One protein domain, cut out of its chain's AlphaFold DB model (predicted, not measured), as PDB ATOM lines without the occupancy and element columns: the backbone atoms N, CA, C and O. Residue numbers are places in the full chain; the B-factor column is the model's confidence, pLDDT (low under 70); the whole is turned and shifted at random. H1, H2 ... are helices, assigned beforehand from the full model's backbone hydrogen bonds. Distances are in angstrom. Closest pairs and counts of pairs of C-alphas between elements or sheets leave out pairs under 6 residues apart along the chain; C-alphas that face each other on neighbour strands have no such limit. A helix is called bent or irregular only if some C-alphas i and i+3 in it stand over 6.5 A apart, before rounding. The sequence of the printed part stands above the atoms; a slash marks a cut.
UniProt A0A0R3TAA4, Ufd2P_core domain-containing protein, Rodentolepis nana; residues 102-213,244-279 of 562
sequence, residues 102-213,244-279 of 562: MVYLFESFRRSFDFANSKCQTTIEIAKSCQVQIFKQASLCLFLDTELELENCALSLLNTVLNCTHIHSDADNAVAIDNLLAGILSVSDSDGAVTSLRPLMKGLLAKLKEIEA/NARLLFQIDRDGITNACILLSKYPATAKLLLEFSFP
ATOM      1  N   MET A 102     285.565 346.340 230.800       95.69
ATOM      2  CA  MET A 102     285.768 344.901 230.637       95.69
ATOM      3  C   MET A 102     285.876 344.197 231.984       95.69
ATOM      4  O   MET A 102     285.267 343.142 232.167       95.69
ATOM      5  N   VAL A 103     286.564 344.804 232.957       95.12
ATOM      6  CA  VAL A 103     286.610 344.257 234.321       95.12
ATOM      7  C   VAL A 103     285.223 344.294 234.962       95.12
ATOM      8  O   VAL A 103     284.809 343.315 235.583       95.12
ATOM      9  N   TYR A 104     284.470 345.382 234.779       95.75
ATOM     10  CA  TYR A 104     283.103 345.489 235.287       95.75
ATOM     11  C   TYR A 104     282.187 344.410 234.690       95.75
ATOM     12  O   TYR A 104     281.504 343.704 235.433       95.75
ATOM     13  N   LEU A 105     282.214 344.237 233.363       97.00
ATOM     14  CA  LEU A 105     281.416 343.232 232.660       97.00
ATOM     15  C   LEU A 105     281.788 341.806 233.079       97.00
ATOM     16  O   LEU A 105     280.894 340.989 233.298       97.00
ATOM     17  N   PHE A 106     283.079 341.507 233.254       96.88
ATOM     18  CA  PHE A 106     283.530 340.208 233.755       96.88
ATOM     19  C   PHE A 106     283.040 339.939 235.183       96.88
ATOM     20  O   PHE A 106     282.497 338.870 235.459       96.88
ATOM     21  N   GLU A 107     283.151 340.908 236.090       95.38
ATOM     22  CA  GLU A 107     282.671 340.749 237.466       95.38
ATOM     23  C   GLU A 107     281.137 340.639 237.537       95.38
ATOM     24  O   GLU A 107     280.598 339.850 238.317       95.38
ATOM     25  N   SER A 108     280.407 341.354 236.675       96.19
ATOM     26  CA  SER A 108     278.960 341.164 236.513       96.19
ATOM     27  C   SER A 108     278.620 339.781 235.966       96.19
ATOM     28  O   SER A 108     277.684 339.138 236.446       96.19
ATOM     29  N   PHE A 109     279.407 339.272 235.019       97.25
ATOM     30  CA  PHE A 109     279.250 337.913 234.521       97.25
ATOM     31  C   PHE A 109     279.467 336.884 235.634       97.25
ATOM     32  O   PHE A 109     278.652 335.976 235.786       97.25
ATOM     33  N   ARG A 110     280.484 337.065 236.483       95.44
ATOM     34  CA  ARG A 110     280.722 336.192 237.640       95.44
ATOM     35  C   ARG A 110     279.543 336.180 238.605       95.44
ATOM     36  O   ARG A 110     279.041 335.106 238.925       95.44
ATOM     37  N   ARG A 111     279.036 337.356 238.990       94.75
ATOM     38  CA  ARG A 111     277.843 337.478 239.851       94.75
ATOM     39  C   ARG A 111     276.615 336.785 239.258       94.75
ATOM     40  O   ARG A 111     275.780 336.270 239.993       94.75
ATOM     41  N   SER A 112     276.497 336.731 237.931       95.94
ATOM     42  CA  SER A 112     275.367 336.058 237.281       95.94
ATOM     43  C   SER A 112     275.324 334.540 237.526       95.94
ATOM     44  O   SER A 112     274.238 333.958 237.456       95.94
ATOM     45  N   PHE A 113     276.451 333.887 237.850       93.75
ATOM     46  CA  PHE A 113     276.487 332.438 238.087       93.75
ATOM     47  C   PHE A 113     275.666 332.010 239.304       93.75
ATOM     48  O   PHE A 113     275.001 330.972 239.247       93.75
ATOM     49  N   ASP A 114     275.622 332.830 240.354       92.00
ATOM     50  CA  ASP A 114     274.821 332.555 241.555       92.00
ATOM     51  C   ASP A 114     273.327 332.423 241.218       92.00
ATOM     52  O   ASP A 114     272.599 331.610 241.793       92.00
ATOM     53  N   PHE A 115     272.871 333.177 240.216       94.19
ATOM     54  CA  PHE A 115     271.496 333.144 239.728       94.19
ATOM     55  C   PHE A 115     271.279 332.066 238.662       94.19
ATOM     56  O   PHE A 115     270.223 331.429 238.641       94.19
ATOM     57  N   ALA A 116     272.277 331.812 237.811       90.06
ATOM     58  CA  ALA A 116     272.223 330.769 236.788       90.06
ATOM     59  C   ALA A 116     272.180 329.349 237.382       90.06
ATOM     60  O   ALA A 116     271.635 328.442 236.756       90.06
ATOM     61  N   ASN A 117     272.686 329.173 238.606       90.25
ATOM     62  CA  ASN A 117     272.633 327.922 239.365       90.25
ATOM     63  C   ASN A 117     271.417 327.834 240.312       90.25
ATOM     64  O   ASN A 117     271.325 326.927 241.145       90.25
ATOM     65  N   SER A 118     270.469 328.772 240.212       92.06
ATOM     66  CA  SER A 118     269.259 328.781 241.038       92.06
ATOM     67  C   SER A 118     268.332 327.604 240.718       92.06
ATOM     68  O   SER A 118     268.245 327.139 239.589       92.06
ATOM     69  N   LYS A 119     267.534 327.164 241.697       91.31
ATOM     70  CA  LYS A 119     266.478 326.154 241.477       91.31
ATOM     71  C   LYS A 119     265.258 326.710 240.730       91.31
ATOM     72  O   LYS A 119     264.394 325.944 240.314       91.31
ATOM     73  N   CYS A 120     265.136 328.034 240.615       93.31
ATOM     74  CA  CYS A 120     263.982 328.677 239.997       93.31
ATOM     75  C   CYS A 120     264.237 328.964 238.512       93.31
ATOM     76  O   CYS A 120     265.081 329.795 238.182       93.31
ATOM     77  N   GLN A 121     263.439 328.350 237.635       93.38
ATOM     78  CA  GLN A 121     263.573 328.472 236.179       93.38
ATOM     79  C   GLN A 121     263.552 329.929 235.685       93.38
ATOM     80  O   GLN A 121     264.424 330.333 234.926       93.38
ATOM     81  N   THR A 122     262.628 330.752 236.187       91.44
ATOM     82  CA  THR A 122     262.547 332.176 235.817       91.44
ATOM     83  C   THR A 122     263.809 332.950 236.208       91.44
ATOM     84  O   THR A 122     264.251 333.825 235.474       91.44
ATOM     85  N   THR A 123     264.425 332.626 237.353       94.06
ATOM     86  CA  THR A 123     265.690 333.251 237.778       94.06
ATOM     87  C   THR A 123     266.824 332.881 236.822       94.06
ATOM     88  O   THR A 123     267.602 333.752 236.443       94.06
ATOM     89  N   ILE A 124     266.883 331.616 236.395       95.12
ATOM     90  CA  ILE A 124     267.872 331.137 235.422       95.12
ATOM     91  C   ILE A 124     267.704 331.867 234.081       95.12
ATOM     92  O   ILE A 124     268.692 332.294 233.488       95.12
ATOM     93  N   GLU A 125     266.473 332.025 233.595       95.38
ATOM     94  CA  GLU A 125     266.179 332.704 232.323       95.38
ATOM     95  C   GLU A 125     266.565 334.187 232.347       95.38
ATOM     96  O   GLU A 125     267.177 334.683 231.397       95.38
ATOM     97  N   ILE A 126     266.285 334.879 233.456       95.19
ATOM     98  CA  ILE A 126     266.709 336.268 233.664       95.19
ATOM     99  C   ILE A 126     268.239 336.354 233.688       95.19
ATOM    100  O   ILE A 126     268.814 337.158 232.960       95.19
ATOM    101  N   ALA A 127     268.913 335.489 234.454       96.12
ATOM    102  CA  ALA A 127     270.374 335.472 234.537       96.12
ATOM    103  C   ALA A 127     271.027 335.220 233.170       96.12
ATOM    104  O   ALA A 127     271.948 335.938 232.789       96.12
ATOM    105  N   LYS A 128     270.510 334.260 232.392       96.12
ATOM    106  CA  LYS A 128     270.969 333.997 231.020       96.12
ATOM    107  C   LYS A 128     270.751 335.195 230.098       96.12
ATOM    108  O   LYS A 128     271.621 335.500 229.290       96.12
ATOM    109  N   SER A 129     269.627 335.897 230.236       96.12
ATOM    110  CA  SER A 129     269.366 337.122 229.470       96.12
ATOM    111  C   SER A 129     270.382 338.218 229.811       96.12
ATOM    112  O   SER A 129     270.936 338.838 228.906       96.12
ATOM    113  N   CYS A 130     270.714 338.390 231.096       97.31
ATOM    114  CA  CYS A 130     271.784 339.289 231.531       97.31
ATOM    115  C   CYS A 130     273.151 338.880 230.959       97.31
ATOM    116  O   CYS A 130     273.879 339.739 230.473       97.31
ATOM    117  N   GLN A 131     273.492 337.586 230.966       97.38
ATOM    118  CA  GLN A 131     274.745 337.075 230.389       97.38
ATOM    119  C   GLN A 131     274.862 337.391 228.896       97.38
ATOM    120  O   GLN A 131     275.892 337.890 228.456       97.38
ATOM    121  N   VAL A 132     273.792 337.173 228.125       97.12
ATOM    122  CA  VAL A 132     273.767 337.509 226.693       97.12
ATOM    123  C   VAL A 132     274.007 339.003 226.472       97.12
ATOM    124  O   VAL A 132     274.764 339.368 225.575       97.12
ATOM    125  N   GLN A 133     273.411 339.870 227.296       96.94
ATOM    126  CA  GLN A 133     273.637 341.313 227.191       96.94
ATOM    127  C   GLN A 133     275.058 341.719 227.598       96.94
ATOM    128  O   GLN A 133     275.653 342.571 226.947       96.94
ATOM    129  N   ILE A 134     275.653 341.050 228.592       98.12
ATOM    130  CA  ILE A 134     277.070 341.233 228.937       98.12
ATOM    131  C   ILE A 134     277.967 340.880 227.747       98.12
ATOM    132  O   ILE A 134     278.878 341.641 227.427       98.12
ATOM    133  N   PHE A 135     277.705 339.761 227.066       97.88
ATOM    134  CA  PHE A 135     278.488 339.353 225.897       97.88
ATOM    135  C   PHE A 135     278.380 340.366 224.758       97.88
ATOM    136  O   PHE A 135     279.399 340.742 224.179       97.88
ATOM    137  N   LYS A 136     277.160 340.833 224.463       96.56
ATOM    138  CA  LYS A 136     276.915 341.860 223.441       96.56
ATOM    139  C   LYS A 136     277.627 343.163 223.776       96.56
ATOM    140  O   LYS A 136     278.304 343.710 222.913       96.56
ATOM    141  N   GLN A 137     277.539 343.620 225.026       97.06
ATOM    142  CA  GLN A 137     278.211 344.845 225.446       97.06
ATOM    143  C   GLN A 137     279.735 344.708 225.386       97.06
ATOM    144  O   GLN A 137     280.405 345.613 224.908       97.06
ATOM    145  N   ALA A 138     280.296 343.579 225.827       97.38
ATOM    146  CA  ALA A 138     281.733 343.329 225.748       97.38
ATOM    147  C   ALA A 138     282.228 343.295 224.293       97.38
ATOM    148  O   ALA A 138     283.255 343.895 223.979       97.38
ATOM    149  N   SER A 139     281.477 342.647 223.396       96.75
ATOM    150  CA  SER A 139     281.748 342.661 221.953       96.75
ATOM    151  C   SER A 139     281.693 344.085 221.383       96.75
ATOM    152  O   SER A 139     282.626 344.506 220.703       96.75
ATOM    153  N   LEU A 140     280.670 344.868 221.744       95.31
ATOM    154  CA  LEU A 140     280.539 346.265 221.330       95.31
ATOM    155  C   LEU A 140     281.703 347.131 221.832       95.31
ATOM    156  O   LEU A 140     282.220 347.935 221.066       95.31
ATOM    157  N   CYS A 141     282.152 346.959 223.078       95.62
ATOM    158  CA  CYS A 141     283.316 347.674 223.609       95.62
ATOM    159  C   CYS A 141     284.584 347.378 222.792       95.62
ATOM    160  O   CYS A 141     285.303 348.302 222.427       95.62
ATOM    161  N   LEU A 142     284.836 346.107 222.460       95.81
ATOM    162  CA  LEU A 142     285.979 345.710 221.629       95.81
ATOM    163  C   LEU A 142     285.870 346.267 220.199       95.81
ATOM    164  O   LEU A 142     286.869 346.688 219.611       95.81
ATOM    165  N   PHE A 143     284.659 346.289 219.642       94.44
ATOM    166  CA  PHE A 143     284.395 346.865 218.328       94.44
ATOM    167  C   PHE A 143     284.631 348.382 218.312       94.44
ATOM    168  O   PHE A 143     285.359 348.875 217.456       94.44
ATOM    169  N   LEU A 144     284.090 349.116 219.288       92.56
ATOM    170  CA  LEU A 144     284.282 350.565 219.412       92.56
ATOM    171  C   LEU A 144     285.754 350.938 219.597       92.56
ATOM    172  O   LEU A 144     286.209 351.897 218.983       92.56
ATOM    173  N   ASP A 145     286.500 350.170 220.390       92.69
ATOM    174  CA  ASP A 145     287.949 350.339 220.512       92.69
ATOM    175  C   ASP A 145     288.636 350.242 219.145       92.69
ATOM    176  O   ASP A 145     289.466 351.079 218.807       92.69
ATOM    177  N   THR A 146     288.233 349.270 218.324       91.88
ATOM    178  CA  THR A 146     288.784 349.076 216.976       91.88
ATOM    179  C   THR A 146     288.490 350.269 216.066       91.88
ATOM    180  O   THR A 146     289.400 350.785 215.424       91.88
ATOM    181  N   GLU A 147     287.235 350.727 216.030       92.50
ATOM    182  CA  GLU A 147     286.796 351.859 215.198       92.50
ATOM    183  C   GLU A 147     287.426 353.193 215.628       92.50
ATOM    184  O   GLU A 147     287.614 354.090 214.807       92.50
ATOM    185  N   LEU A 148     287.756 353.335 216.915       92.69
ATOM    186  CA  LEU A 148     288.387 354.530 217.480       92.69
ATOM    187  C   LEU A 148     289.920 354.444 217.544       92.69
ATOM    188  O   LEU A 148     290.544 355.351 218.093       92.69
ATOM    189  N   GLU A 149     290.520 353.374 217.013       92.19
ATOM    190  CA  GLU A 149     291.964 353.097 217.089       92.19
ATOM    191  C   GLU A 149     292.511 353.095 218.536       92.19
ATOM    192  O   GLU A 149     293.651 353.479 218.807       92.19
ATOM    193  N   LEU A 150     291.688 352.650 219.486       92.62
ATOM    194  CA  LEU A 150     292.037 352.449 220.890       92.62
ATOM    195  C   LEU A 150     292.314 350.964 221.168       92.62
ATOM    196  O   LEU A 150     291.847 350.071 220.467       92.62
ATOM    197  N   GLU A 151     293.080 350.685 222.223       92.44
ATOM    198  CA  GLU A 151     293.422 349.311 222.629       92.44
ATOM    199  C   GLU A 151     292.986 349.001 224.081       92.44
ATOM    200  O   GLU A 151     293.335 347.957 224.631       92.44
ATOM    201  N   ASN A 152     292.237 349.895 224.735       93.31
ATOM    202  CA  ASN A 152     292.005 349.874 226.184       93.31
ATOM    203  C   ASN A 152     291.218 348.642 226.660       93.31
ATOM    204  O   ASN A 152     291.675 347.920 227.543       93.31
ATOM    205  N   CYS A 153     290.049 348.377 226.078       94.56
ATOM    206  CA  CYS A 153     289.211 347.225 226.393       94.56
ATOM    207  C   CYS A 153     289.888 345.913 225.992       94.56
ATOM    208  O   CYS A 153     289.823 344.941 226.743       94.56
ATOM    209  N   ALA A 154     290.583 345.871 224.855       95.50
ATOM    210  CA  ALA A 154     291.312 344.675 224.435       95.50
ATOM    211  C   ALA A 154     292.472 344.331 225.393       95.50
ATOM    212  O   ALA A 154     292.650 343.166 225.761       95.50
ATOM    213  N   LEU A 155     293.233 345.334 225.845       95.75
ATOM    214  CA  LEU A 155     294.297 345.163 226.841       95.75
ATOM    215  C   LEU A 155     293.746 344.881 228.242       95.75
ATOM    216  O   LEU A 155     294.332 344.100 228.990       95.75
ATOM    217  N   SER A 156     292.603 345.462 228.600       96.00
ATOM    218  CA  SER A 156     291.910 345.126 229.843       96.00
ATOM    219  C   SER A 156     291.456 343.666 229.851       96.00
ATOM    220  O   SER A 156     291.780 342.928 230.781       96.00
ATOM    221  N   LEU A 157     290.829 343.203 228.763       97.25
ATOM    222  CA  LEU A 157     290.459 341.801 228.591       97.25
ATOM    223  C   LEU A 157     291.684 340.886 228.674       97.25
ATOM    224  O   LEU A 157     291.616 339.852 229.335       97.25
ATOM    225  N   LEU A 158     292.811 341.269 228.062       96.38
ATOM    226  CA  LEU A 158     294.071 340.538 228.203       96.38
ATOM    227  C   LEU A 158     294.474 340.404 229.675       96.38
ATOM    228  O   LEU A 158     294.752 339.298 230.132       96.38
ATOM    229  N   ASN A 159     294.484 341.505 230.427       95.19
ATOM    230  CA  ASN A 159     294.849 341.488 231.843       95.19
ATOM    231  C   ASN A 159     293.884 340.623 232.664       95.19
ATOM    232  O   ASN A 159     294.327 339.851 233.514       95.19
ATOM    233  N   THR A 160     292.578 340.685 232.386       95.44
ATOM    234  CA  THR A 160     291.587 339.797 233.009       95.44
ATOM    235  C   THR A 160     291.885 338.331 232.697       95.44
ATOM    236  O   THR A 160     291.898 337.515 233.617       95.44
ATOM    237  N   VAL A 161     292.181 337.994 231.437       96.19
ATOM    238  CA  VAL A 161     292.568 336.634 231.033       96.19
ATOM    239  C   VAL A 161     293.804 336.177 231.801       96.19
ATOM    240  O   VAL A 161     293.747 335.131 232.439       96.19
ATOM    241  N   LEU A 162     294.874 336.975 231.817       93.56
ATOM    242  CA  LEU A 162     296.121 336.638 232.510       93.56
ATOM    243  C   LEU A 162     295.912 336.419 234.014       93.56
ATOM    244  O   LEU A 162     296.415 335.443 234.570       93.56
ATOM    245  N   ASN A 163     295.120 337.273 234.665       92.56
ATOM    246  CA  ASN A 163     294.795 337.141 236.086       92.56
ATOM    247  C   ASN A 163     293.959 335.882 236.378       92.56
ATOM    248  O   ASN A 163     294.130 335.242 237.418       92.56
ATOM    249  N   CYS A 164     293.066 335.498 235.464       93.81
ATOM    250  CA  CYS A 164     292.222 334.309 235.610       93.81
ATOM    251  C   CYS A 164     292.960 333.004 235.282       93.81
ATOM    252  O   CYS A 164     292.576 331.953 235.785       93.81
ATOM    253  N   THR A 165     294.010 333.049 234.458       91.19
ATOM    254  CA  THR A 165     294.806 331.869 234.073       91.19
ATOM    255  C   THR A 165     296.107 331.717 234.860       91.19
ATOM    256  O   THR A 165     296.860 330.761 234.635       91.19
ATOM    257  N   HIS A 166     296.382 332.639 235.784       89.06
ATOM    258  CA  HIS A 166     297.526 332.575 236.684       89.06
ATOM    259  C   HIS A 166     297.465 331.339 237.597       89.06
ATOM    260  O   HIS A 166     296.390 330.916 238.015       89.06
ATOM    261  N   ILE A 167     298.624 330.782 237.966       79.50
ATOM    262  CA  ILE A 167     298.715 329.528 238.740       79.50
ATOM    263  C   ILE A 167     298.095 329.616 240.146       79.50
ATOM    264  O   ILE A 167     297.708 328.606 240.726       79.50
ATOM    265  N   HIS A 168     297.993 330.829 240.690       82.12
ATOM    266  CA  HIS A 168     297.369 331.110 241.988       82.12
ATOM    267  C   HIS A 168     295.916 331.596 241.873       82.12
ATOM    268  O   HIS A 168     295.334 331.989 242.882       82.12
ATOM    269  N   SER A 169     295.344 331.621 240.665       86.88
ATOM    270  CA  SER A 169     293.944 331.999 240.469       86.88
ATOM    271  C   SER A 169     293.008 330.858 240.859       86.88
ATOM    272  O   SER A 169     293.366 329.683 240.771       86.88
ATOM    273  N   ASP A 170     291.796 331.213 241.276       88.62
ATOM    274  CA  ASP A 170     290.733 330.247 241.539       88.62
ATOM    275  C   ASP A 170     290.350 329.504 240.244       88.62
ATOM    276  O   ASP A 170     290.250 330.112 239.174       88.62
ATOM    277  N   ALA A 171     290.101 328.197 240.335       88.00
ATOM    278  CA  ALA A 171     289.654 327.394 239.200       88.00
ATOM    279  C   ALA A 171     288.334 327.930 238.615       88.00
ATOM    280  O   ALA A 171     288.138 327.895 237.396       88.00
ATOM    281  N   ASP A 172     287.474 328.501 239.462       90.56
ATOM    282  CA  ASP A 172     286.220 329.119 239.036       90.56
ATOM    283  C   ASP A 172     286.454 330.359 238.159       90.56
ATOM    284  O   ASP A 172     285.683 330.612 237.230       90.56
ATOM    285  N   ASN A 173     287.556 331.095 238.365       92.31
ATOM    286  CA  ASN A 173     287.916 332.230 237.511       92.31
ATOM    287  C   ASN A 173     288.298 331.770 236.106       92.31
ATOM    288  O   ASN A 173     287.875 332.385 235.128       92.31
ATOM    289  N   ALA A 174     289.062 330.679 235.998       91.94
ATOM    290  CA  ALA A 174     289.452 330.106 234.713       91.94
ATOM    291  C   ALA A 174     288.224 329.638 233.911       91.94
ATOM    292  O   ALA A 174     288.148 329.869 232.704       91.94
ATOM    293  N   VAL A 175     287.233 329.036 234.578       94.38
ATOM    294  CA  VAL A 175     285.961 328.635 233.950       94.38
ATOM    295  C   VAL A 175     285.117 329.853 233.574       94.38
ATOM    296  O   VAL A 175     284.539 329.894 232.486       94.38
ATOM    297  N   ALA A 176     285.054 330.866 234.440       95.75
ATOM    298  CA  ALA A 176     284.316 332.093 234.170       95.75
ATOM    299  C   ALA A 176     284.871 332.831 232.944       95.75
ATOM    300  O   ALA A 176     284.096 333.222 232.074       95.75
ATOM    301  N   ILE A 177     286.194 332.989 232.835       97.06
ATOM    302  CA  ILE A 177     286.789 333.677 231.683       97.06
ATOM    303  C   ILE A 177     286.653 332.859 230.393       97.06
ATOM    304  O   ILE A 177     286.419 333.441 229.338       97.06
ATOM    305  N   ASP A 178     286.713 331.522 230.471       97.00
ATOM    306  CA  ASP A 178     286.441 330.635 229.331       97.00
ATOM    307  C   ASP A 178     285.014 330.859 228.808       97.00
ATOM    308  O   ASP A 178     284.811 331.147 227.632       97.00
ATOM    309  N   ASN A 179     284.024 330.842 229.704       96.94
ATOM    310  CA  ASN A 179     282.625 331.066 229.342       96.94
ATOM    311  C   ASN A 179     282.356 332.494 228.837       96.94
ATOM    312  O   ASN A 179     281.553 332.662 227.919       96.94
ATOM    313  N   LEU A 180     283.020 333.512 229.400       97.56
ATOM    314  CA  LEU A 180     282.912 334.887 228.906       97.56
ATOM    315  C   LEU A 180     283.458 334.990 227.476       97.56
ATOM    316  O   LEU A 180     282.777 335.537 226.613       97.56
ATOM    317  N   LEU A 181     284.652 334.448 227.204       97.25
ATOM    318  CA  LEU A 181     285.247 334.462 225.863       97.25
ATOM    319  C   LEU A 181     284.374 333.711 224.851       97.25
ATOM    320  O   LEU A 181     284.108 334.240 223.772       97.25
ATOM    321  N   ALA A 182     283.874 332.524 225.209       97.00
ATOM    322  CA  ALA A 182     282.917 331.788 224.385       97.00
ATOM    323  C   ALA A 182     281.665 332.627 224.084       97.00
ATOM    324  O   ALA A 182     281.215 332.679 222.939       97.00
ATOM    325  N   GLY A 183     281.130 333.312 225.097       97.00
ATOM    326  CA  GLY A 183     279.979 334.198 224.979       97.00
ATOM    327  C   GLY A 183     280.226 335.367 224.027       97.00
ATOM    328  O   GLY A 183     279.460 335.546 223.082       97.00
ATOM    329  N   ILE A 184     281.319 336.113 224.219       97.00
ATOM    330  CA  ILE A 184     281.721 337.244 223.361       97.00
ATOM    331  C   ILE A 184     281.867 336.789 221.905       97.00
ATOM    332  O   ILE A 184     281.351 337.433 220.991       97.00
ATOM    333  N   LEU A 185     282.529 335.655 221.676       95.81
ATOM    334  CA  LEU A 185     282.735 335.115 220.333       95.81
ATOM    335  C   LEU A 185     281.450 334.566 219.702       95.81
ATOM    336  O   LEU A 185     281.344 334.549 218.483       95.81
ATOM    337  N   SER A 186     280.467 334.144 220.502       95.50
ATOM    338  CA  SER A 186     279.175 333.662 219.995       95.50
ATOM    339  C   SER A 186     278.259 334.773 219.480       95.50
ATOM    340  O   SER A 186     277.368 334.499 218.678       95.50
ATOM    341  N   VAL A 187     278.459 336.012 219.943       94.75
ATOM    342  CA  VAL A 187     277.655 337.181 219.543       94.75
ATOM    343  C   VAL A 187     278.362 338.071 218.522       94.75
ATOM    344  O   VAL A 187     277.749 339.006 218.017       94.75
ATOM    345  N   SER A 188     279.635 337.799 218.239       91.12
ATOM    346  CA  SER A 188     280.444 338.568 217.295       91.12
ATOM    347  C   SER A 188     280.486 337.868 215.939       91.12
ATOM    348  O   SER A 188     280.636 336.646 215.878       91.12
ATOM    349  N   ASP A 189     280.441 338.632 214.851       89.00
ATOM    350  CA  ASP A 189     280.738 338.092 213.522       89.00
ATOM    351  C   ASP A 189     282.198 337.620 213.463       89.00
ATOM    352  O   ASP A 189     283.085 338.253 214.041       89.00
ATOM    353  N   SER A 190     282.478 336.517 212.760       81.31
ATOM    354  CA  SER A 190     283.802 335.874 212.783       81.31
ATOM    355  C   SER A 190     284.943 336.809 212.373       81.31
ATOM    356  O   SER A 190     285.999 336.797 213.004       81.31
ATOM    357  N   ASP A 191     284.730 337.642 211.353       85.94
ATOM    358  CA  ASP A 191     285.740 338.587 210.861       85.94
ATOM    359  C   ASP A 191     285.848 339.837 211.749       85.94
ATOM    360  O   ASP A 191     286.953 340.336 211.995       85.94
ATOM    361  N   GLY A 192     284.724 340.297 212.308       88.06
ATOM    362  CA  GLY A 192     284.703 341.381 213.292       88.06
ATOM    363  C   GLY A 192     285.463 340.996 214.562       88.06
ATOM    364  O   GLY A 192     286.342 341.729 215.009       88.06
ATOM    365  N   ALA A 193     285.224 339.786 215.073       90.00
ATOM    366  CA  ALA A 193     285.899 339.251 216.253       90.00
ATOM    367  C   ALA A 193     287.424 339.182 216.084       90.00
ATOM    368  O   ALA A 193     288.164 339.535 217.001       90.00
ATOM    369  N   VAL A 194     287.911 338.745 214.915       92.81
ATOM    370  CA  VAL A 194     289.355 338.695 214.619       92.81
ATOM    371  C   VAL A 194     289.961 340.097 214.634       92.81
ATOM    372  O   VAL A 194     291.043 340.293 215.186       92.81
ATOM    373  N   THR A 195     289.272 341.079 214.054       93.94
ATOM    374  CA  THR A 195     289.765 342.460 214.003       93.94
ATOM    375  C   THR A 195     289.813 343.067 215.405       93.94
ATOM    376  O   THR A 195     290.857 343.575 215.812       93.94
ATOM    377  N   SER A 196     288.747 342.908 216.191       94.06
ATOM    378  CA  SER A 196     288.649 343.506 217.526       94.06
ATOM    379  C   SER A 196     289.503 342.835 218.602       94.06
ATOM    380  O   SER A 196     289.863 343.467 219.592       94.06
ATOM    381  N   LEU A 197     289.891 341.570 218.418       96.19
ATOM    382  CA  LEU A 197     290.795 340.860 219.333       96.19
ATOM    383  C   LEU A 197     292.276 340.971 218.939       96.19
ATOM    384  O   LEU A 197     293.152 340.519 219.681       96.19
ATOM    385  N   ARG A 198     292.595 341.587 217.798       96.19
ATOM    386  CA  ARG A 198     293.979 341.783 217.350       96.19
ATOM    387  C   ARG A 198     294.842 342.561 218.361       96.19
ATOM    388  O   ARG A 198     295.961 342.102 218.614       96.19
ATOM    389  N   PRO A 199     294.374 343.660 218.994       96.50
ATOM    390  CA  PRO A 199     295.175 344.367 219.997       96.50
ATOM    391  C   PRO A 199     295.457 343.520 221.245       96.50
ATOM    392  O   PRO A 199     296.552 343.593 221.797       96.50
ATOM    393  N   LEU A 200     294.527 342.637 221.638       96.50
ATOM    394  CA  LEU A 200     294.748 341.673 222.722       96.50
ATOM    395  C   LEU A 200     295.932 340.753 222.395       96.50
ATOM    396  O   LEU A 200     296.789 340.528 223.249       96.50
ATOM    397  N   MET A 201     296.024 340.259 221.156       96.06
ATOM    398  CA  MET A 201     297.127 339.387 220.738       96.06
ATOM    399  C   MET A 201     298.464 340.135 220.633       96.06
ATOM    400  O   MET A 201     299.507 339.616 221.036       96.06
ATOM    401  N   LYS A 202     298.435 341.386 220.162       95.25
ATOM    402  CA  LYS A 202     299.597 342.286 220.158       95.25
ATOM    403  C   LYS A 202     300.105 342.547 221.581       95.25
ATOM    404  O   LYS A 202     301.308 342.451 221.820       95.25
ATOM    405  N   GLY A 203     299.202 342.809 222.527       94.81
ATOM    406  CA  GLY A 203     299.518 342.961 223.948       94.81
ATOM    407  C   GLY A 203     300.093 341.684 224.564       94.81
ATOM    408  O   GLY A 203     301.077 341.747 225.297       94.81
ATOM    409  N   LEU A 204     299.547 340.513 224.216       95.00
ATOM    410  CA  LEU A 204     300.065 339.215 224.660       95.00
ATOM    411  C   LEU A 204     301.503 338.993 224.178       95.00
ATOM    412  O   LEU A 204     302.367 338.594 224.960       95.00
ATOM    413  N   LEU A 205     301.780 339.293 222.906       93.50
ATOM    414  CA  LEU A 205     303.129 339.210 222.357       93.50
ATOM    415  C   LEU A 205     304.077 340.220 223.019       93.50
ATOM    416  O   LEU A 205     305.224 339.883 223.302       93.50
ATOM    417  N   ALA A 206     303.609 341.439 223.301       91.75
ATOM    418  CA  ALA A 206     304.387 342.428 224.043       91.75
ATOM    419  C   ALA A 206     304.734 341.925 225.453       91.75
ATOM    420  O   ALA A 206     305.894 341.988 225.839       91.75
ATOM    421  N   LYS A 207     303.784 341.314 226.174       89.62
ATOM    422  CA  LYS A 207     304.025 340.694 227.489       89.62
ATOM    423  C   LYS A 207     305.023 339.538 227.418       89.62
ATOM    424  O   LYS A 207     305.924 339.459 228.248       89.62
ATOM    425  N   LEU A 208     304.925 338.684 226.396       87.06
ATOM    426  CA  LEU A 208     305.925 337.643 226.131       87.06
ATOM    427  C   LEU A 208     307.314 338.229 225.849       87.06
ATOM    428  O   LEU A 208     308.310 337.627 226.231       87.06
ATOM    429  N   LYS A 209     307.396 339.397 225.204       83.88
ATOM    430  CA  LYS A 209     308.655 340.121 224.977       83.88
ATOM    431  C   LYS A 209     309.184 340.806 226.238       83.88
ATOM    432  O   LYS A 209     310.393 340.841 226.439       83.88
ATOM    433  N   GLU A 210     308.305 341.300 227.103       81.94
ATOM    434  CA  GLU A 210     308.658 341.921 228.386       81.94
ATOM    435  C   GLU A 210     309.249 340.919 229.380       81.94
ATOM    436  O   GLU A 210     310.208 341.263 230.061       81.94
ATOM    437  N   ILE A 211     308.743 339.679 229.424       69.69
ATOM    438  CA  ILE A 211     309.326 338.596 230.244       69.69
ATOM    439  C   ILE A 211     310.818 338.389 229.931       69.69
ATOM    440  O   ILE A 211     311.611 337.978 230.783       69.69
ATOM    441  N   GLU A 212     311.194 338.676 228.688       56.62
ATOM    442  CA  GLU A 212     312.555 338.560 228.202       56.62
ATOM    443  C   GLU A 212     313.351 339.856 228.398       56.62
ATOM    444  O   GLU A 212     314.553 339.802 228.638       56.62
ATOM    445  N   ALA A 213     312.743 341.037 228.331       48.47
ATOM    446  CA  ALA A 213     313.487 342.286 228.436       48.47
ATOM    447  C   ALA A 213     314.281 342.361 229.759       48.47
ATOM    448  O   ALA A 213     313.730 342.226 230.850       48.47
ATOM    449  N   ASN A 244     317.417 336.369 230.390       43.94
ATOM    450  CA  ASN A 244     316.316 335.959 231.283       43.94
ATOM    451  C   ASN A 244     315.181 335.210 230.558       43.94
ATOM    452  O   ASN A 244     314.391 334.532 231.207       43.94
ATOM    453  N   ALA A 245     315.120 335.280 229.222       43.56
ATOM    454  CA  ALA A 245     314.072 334.671 228.393       43.56
ATOM    455  C   ALA A 245     313.965 333.145 228.484       43.56
ATOM    456  O   ALA A 245     312.943 332.551 228.127       43.56
ATOM    457  N   ARG A 246     315.072 332.516 228.883       51.25
ATOM    458  CA  ARG A 246     315.318 331.074 228.789       51.25
ATOM    459  C   ARG A 246     315.223 330.362 230.134       51.25
ATOM    460  O   ARG A 246     315.387 329.147 230.164       51.25
ATOM    461  N   LEU A 247     314.967 331.108 231.209       55.25
ATOM    462  CA  LEU A 247     314.768 330.544 232.539       55.25
ATOM    463  C   LEU A 247     313.537 329.638 232.512       55.25
ATOM    464  O   LEU A 247     312.458 330.050 232.072       55.25
ATOM    465  N   LEU A 248     313.703 328.404 232.987       58.66
ATOM    466  CA  LEU A 248     312.589 327.470 233.141       58.66
ATOM    467  C   LEU A 248     311.609 327.965 234.229       58.66
ATOM    468  O   LEU A 248     310.433 327.607 234.190       58.66
ATOM    469  N   PHE A 249     312.062 328.820 235.161       56.22
ATOM    470  CA  PHE A 249     311.313 329.277 236.342       56.22
ATOM    471  C   PHE A 249     310.778 330.722 236.314       56.22
ATOM    472  O   PHE A 249     310.982 331.486 237.260       56.22
ATOM    473  N   GLN A 250     310.023 331.125 235.293       66.44
ATOM    474  CA  GLN A 250     309.262 332.382 235.379       66.44
ATOM    475  C   GLN A 250     307.780 332.099 235.643       66.44
ATOM    476  O   GLN A 250     307.064 331.645 234.756       66.44
ATOM    477  N   ILE A 251     307.311 332.384 236.863       64.44
ATOM    478  CA  ILE A 251     305.906 332.185 237.283       64.44
ATOM    479  C   ILE A 251     304.942 332.940 236.349       64.44
ATOM    480  O   ILE A 251     303.908 332.402 235.951       64.44
ATOM    481  N   ASP A 252     305.331 334.137 235.904       68.50
ATOM    482  CA  ASP A 252     304.548 334.955 234.968       68.50
ATOM    483  C   ASP A 252     304.333 334.259 233.611       68.50
ATOM    484  O   ASP A 252     303.302 334.431 232.952       68.50
ATOM    485  N   ARG A 253     305.276 333.398 233.207       79.81
ATOM    486  CA  ARG A 253     305.204 332.636 231.958       79.81
ATOM    487  C   ARG A 253     304.115 331.577 231.989       79.81
ATOM    488  O   ARG A 253     303.472 331.321 230.969       79.81
ATOM    489  N   ASP A 254     303.897 330.963 233.144       83.44
ATOM    490  CA  ASP A 254     302.882 329.931 233.309       83.44
ATOM    491  C   ASP A 254     301.476 330.501 233.104       83.44
ATOM    492  O   ASP A 254     300.673 329.902 232.383       83.44
ATOM    493  N   GLY A 255     301.205 331.691 233.651       87.06
ATOM    494  CA  GLY A 255     299.944 332.405 233.438       87.06
ATOM    495  C   GLY A 255     299.696 332.730 231.963       87.06
ATOM    496  O   GLY A 255     298.600 332.487 231.452       87.06
ATOM    497  N   ILE A 256     300.733 333.192 231.256       91.75
ATOM    498  CA  ILE A 256     300.675 333.504 229.821       91.75
ATOM    499  C   ILE A 256     300.521 332.242 228.963       91.75
ATOM    500  O   ILE A 256     299.744 332.233 228.008       91.75
ATOM    501  N   THR A 257     301.196 331.149 229.315       92.88
ATOM    502  CA  THR A 257     301.055 329.860 228.620       92.88
ATOM    503  C   THR A 257     299.632 329.324 228.768       92.88
ATOM    504  O   THR A 257     299.017 328.916 227.782       92.88
ATOM    505  N   ASN A 258     299.065 329.392 229.976       93.94
ATOM    506  CA  ASN A 258     297.677 329.009 230.230       93.94
ATOM    507  C   ASN A 258     296.684 329.910 229.473       93.94
ATOM    508  O   ASN A 258     295.706 329.402 228.919       93.94
ATOM    509  N   ALA A 259     296.949 331.218 229.379       95.69
ATOM    510  CA  ALA A 259     296.166 332.136 228.552       95.69
ATOM    511  C   ALA A 259     296.212 331.744 227.069       95.69
ATOM    512  O   ALA A 259     295.170 331.660 226.424       95.69
ATOM    513  N   CYS A 260     297.388 331.410 226.530       97.06
ATOM    514  CA  CYS A 260     297.513 330.920 225.156       97.06
ATOM    515  C   CYS A 260     296.733 329.612 224.947       97.06
ATOM    516  O   CYS A 260     296.048 329.455 223.937       97.06
ATOM    517  N   ILE A 261     296.783 328.683 225.912       97.56
ATOM    518  CA  ILE A 261     296.005 327.434 225.873       97.56
ATOM    519  C   ILE A 261     294.506 327.733 225.819       97.56
ATOM    520  O   ILE A 261     293.799 327.125 225.014       97.56
ATOM    521  N   LEU A 262     294.020 328.669 226.633       96.94
ATOM    522  CA  LEU A 262     292.625 329.101 226.626       96.94
ATOM    523  C   LEU A 262     292.235 329.700 225.268       96.94
ATOM    524  O   LEU A 262     291.289 329.239 224.633       96.94
ATOM    525  N   LEU A 263     293.017 330.668 224.787       97.38
ATOM    526  CA  LEU A 263     292.787 331.371 223.524       97.38
ATOM    527  C   LEU A 263     292.870 330.430 222.311       97.38
ATOM    528  O   LEU A 263     292.147 330.609 221.338       97.38
ATOM    529  N   SER A 264     293.677 329.372 222.358       97.56
ATOM    530  CA  SER A 264     293.767 328.397 221.259       97.56
ATOM    531  C   SER A 264     292.512 327.541 221.053       97.56
ATOM    532  O   SER A 264     292.416 326.850 220.040       97.56
ATOM    533  N   LYS A 265     291.556 327.554 221.995       96.25
ATOM    534  CA  LYS A 265     290.301 326.794 221.876       96.25
ATOM    535  C   LYS A 265     289.338 327.382 220.846       96.25
ATOM    536  O   LYS A 265     288.471 326.654 220.365       96.25
ATOM    537  N   TYR A 266     289.469 328.670 220.530       95.69
ATOM    538  CA  TYR A 266     288.504 329.387 219.705       95.69
ATOM    539  C   TYR A 266     289.082 329.759 218.335       95.69
ATOM    540  O   TYR A 266     290.227 330.207 218.277       95.69
ATOM    541  N   PRO A 267     288.314 329.644 217.231       95.00
ATOM    542  CA  PRO A 267     288.807 329.936 215.881       95.00
ATOM    543  C   PRO A 267     289.419 331.330 215.702       95.00
ATOM    544  O   PRO A 267     290.544 331.441 215.220       95.00
ATOM    545  N   ALA A 268     288.726 332.388 216.140       94.75
ATOM    546  CA  ALA A 268     289.187 333.767 215.950       94.75
ATOM    547  C   ALA A 268     290.546 334.026 216.625       94.75
ATOM    548  O   ALA A 268     291.476 334.544 216.007       94.75
ATOM    549  N   THR A 269     290.696 333.603 217.880       96.38
ATOM    550  CA  THR A 269     291.934 333.779 218.646       96.38
ATOM    551  C   THR A 269     293.018 332.783 218.246       96.38
ATOM    552  O   THR A 269     294.189 333.145 218.273       96.38
ATOM    553  N   ALA A 270     292.676 331.568 217.808       97.06
ATOM    554  CA  ALA A 270     293.630 330.614 217.238       97.06
ATOM    555  C   ALA A 270     294.249 331.134 215.930       97.06
ATOM    556  O   ALA A 270     295.460 331.021 215.738       97.06
ATOM    557  N   LYS A 271     293.440 331.752 215.059       96.31
ATOM    558  CA  LYS A 271     293.915 332.420 213.840       96.31
ATOM    559  C   LYS A 271     294.899 333.544 214.175       96.31
ATOM    560  O   LYS A 271     295.983 333.579 213.606       96.31
ATOM    561  N   LEU A 272     294.562 334.396 215.147       96.75
ATOM    562  CA  LEU A 272     295.451 335.463 215.619       96.75
ATOM    563  C   LEU A 272     296.735 334.915 216.266       96.75
ATOM    564  O   LEU A 272     297.813 335.430 215.997       96.75
ATOM    565  N   LEU A 273     296.659 333.854 217.076       97.25
ATOM    566  CA  LEU A 273     297.849 333.215 217.657       97.25
ATOM    567  C   LEU A 273     298.829 332.768 216.566       97.25
ATOM    568  O   LEU A 273     300.033 332.989 216.698       97.25
ATOM    569  N   LEU A 274     298.324 332.159 215.489       96.94
ATOM    570  CA  LEU A 274     299.144 331.756 214.346       96.94
ATOM    571  C   LEU A 274     299.693 332.961 213.588       96.94
ATOM    572  O   LEU A 274     300.885 333.001 213.309       96.94
ATOM    573  N   GLU A 275     298.853 333.955 213.307       95.88
ATOM    574  CA  GLU A 275     299.250 335.174 212.603       95.88
ATOM    575  C   GLU A 275     300.413 335.888 213.306       95.88
ATOM    576  O   GLU A 275     301.442 336.154 212.689       95.88
ATOM    577  N   PHE A 276     300.307 336.096 214.622       96.00
ATOM    578  CA  PHE A 276     301.355 336.706 215.448       96.00
ATOM    579  C   PHE A 276     302.529 335.756 215.759       96.00
ATOM    580  O   PHE A 276     303.417 336.097 216.544       96.00
ATOM    581  N   SER A 277     302.547 334.558 215.171       96.50
ATOM    582  CA  SER A 277     303.670 333.619 215.262       96.50
ATOM    583  C   SER A 277     304.572 333.624 214.032       96.50
ATOM    584  O   SER A 277     305.669 333.067 214.095       96.50
ATOM    585  N   PHE A 278     304.142 334.236 212.926       94.50
ATOM    586  CA  PHE A 278     304.990 334.412 211.752       94.50
ATOM    587  C   PHE A 278     305.930 335.615 211.916       94.50
ATOM    588  O   PHE A 278     305.526 336.642 212.465       94.50
ATOM    589  N   PRO A 279     307.164 335.531 211.388       90.56
ATOM    590  CA  PRO A 279     307.972 336.712 211.110       90.56
ATOM    591  C   PRO A 279     307.262 337.669 210.144       90.56
ATOM    592  O   PRO A 279     306.424 337.243 209.341       90.56
TER     593      PRO A 279
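AT A GLANCE: This is residues 102 to 213 and 244 to 279 of the 562 residues of the protein "Ufd2P_core domain-containing protein" of Rodentolepis nana (UniProt A0A0R3TAA4). The model is an elongated pile of mostly crossed helices: the helical hairpin of H1 and H2 makes one end, the hairpin of H3 and H4 lies in the middle, and H5, H6 and H7 gather at the other end. H3 is the hub and touches five other helices. The printed part has 148 residues with seven named helices, H1 to H7 in order along the chain, and no named strand; its class is all helix. The whole is compact, with a radius of gyration of the C-alphas of 16.0 A, and only just elongated, spanning 53 by 35 by 23 A.

IN THESE COORDINATES: Find C-alpha 102 at (285.768, 344.901, 230.637); from there H1 runs through residues 102 to 116. H2, residues 121 to 147, is the longest helix at 39.1 A and begins at C-alpha 121, (263.573, 328.472, 236.179). Next come H3, residues 152 to 165, and H4, residues 171 to 187, 25.0 A long. H5, residues 190 to 210, is 30.0 A long; it has a kink of 39 degrees near residue 197 and is irregular, with C-alphas 196 and 199 7.0 A apart. After the cut, look for H6 at residues 251 to 263 and H7 at residues 267 to 275, which ends at C-alpha 275, (299.250, 335.174, 212.603).

HOW THE PARTS SIT: Start at the hub, H3. It forms a hairpin with H4, at a tilt of 37 degrees, only just steep; their closest C-alphas are those of Cys 164 and Ala 174, 5.1 A apart. With residues 154 to 158 alone H3 touches H5, at a steep tilt of 66 degrees; C-alphas 154 and 200 are closest, at 4.9 A. With residues 161 to 165 alone it touches H6, closest at C-alphas 165 and 255, 5.2 A. Toward one end, H1 and H2 form a hairpin at a shallow tilt of 14 degrees, opposite ways, closest at C-alphas 116 and 124, 4.6 A. H2 touches H4 with residues 132 to 139 alone, closest at Phe 135 and Ile 184, whose C-alphas are 4.6 A apart. Toward the other end, H7 touches H5 at a steep tilt of 46 degrees, closest at C-alphas 268 and 194, 5.1 A. H1 is apart from H5, H6 and H7. In H2, H3, H4 and H7 every O i to N i+4 pair is within hydrogen-bond range; the counts are 8 of 11 in H1, 15 of 17 in H5 and 8 of 9 in H6.

THE WHOLE: The two C-alphas farthest apart, those of Thr 122 and Asn 244, are 54.1 A apart. Residues 214 to 243 are not printed, and C-alphas 213 and 244 are 7.5 A apart across this cut. The links that are printed whole are tight. Look for pLDDT under 70 at residues 211 to 213 and 244 to 252; the mean of the printed part is 90.8.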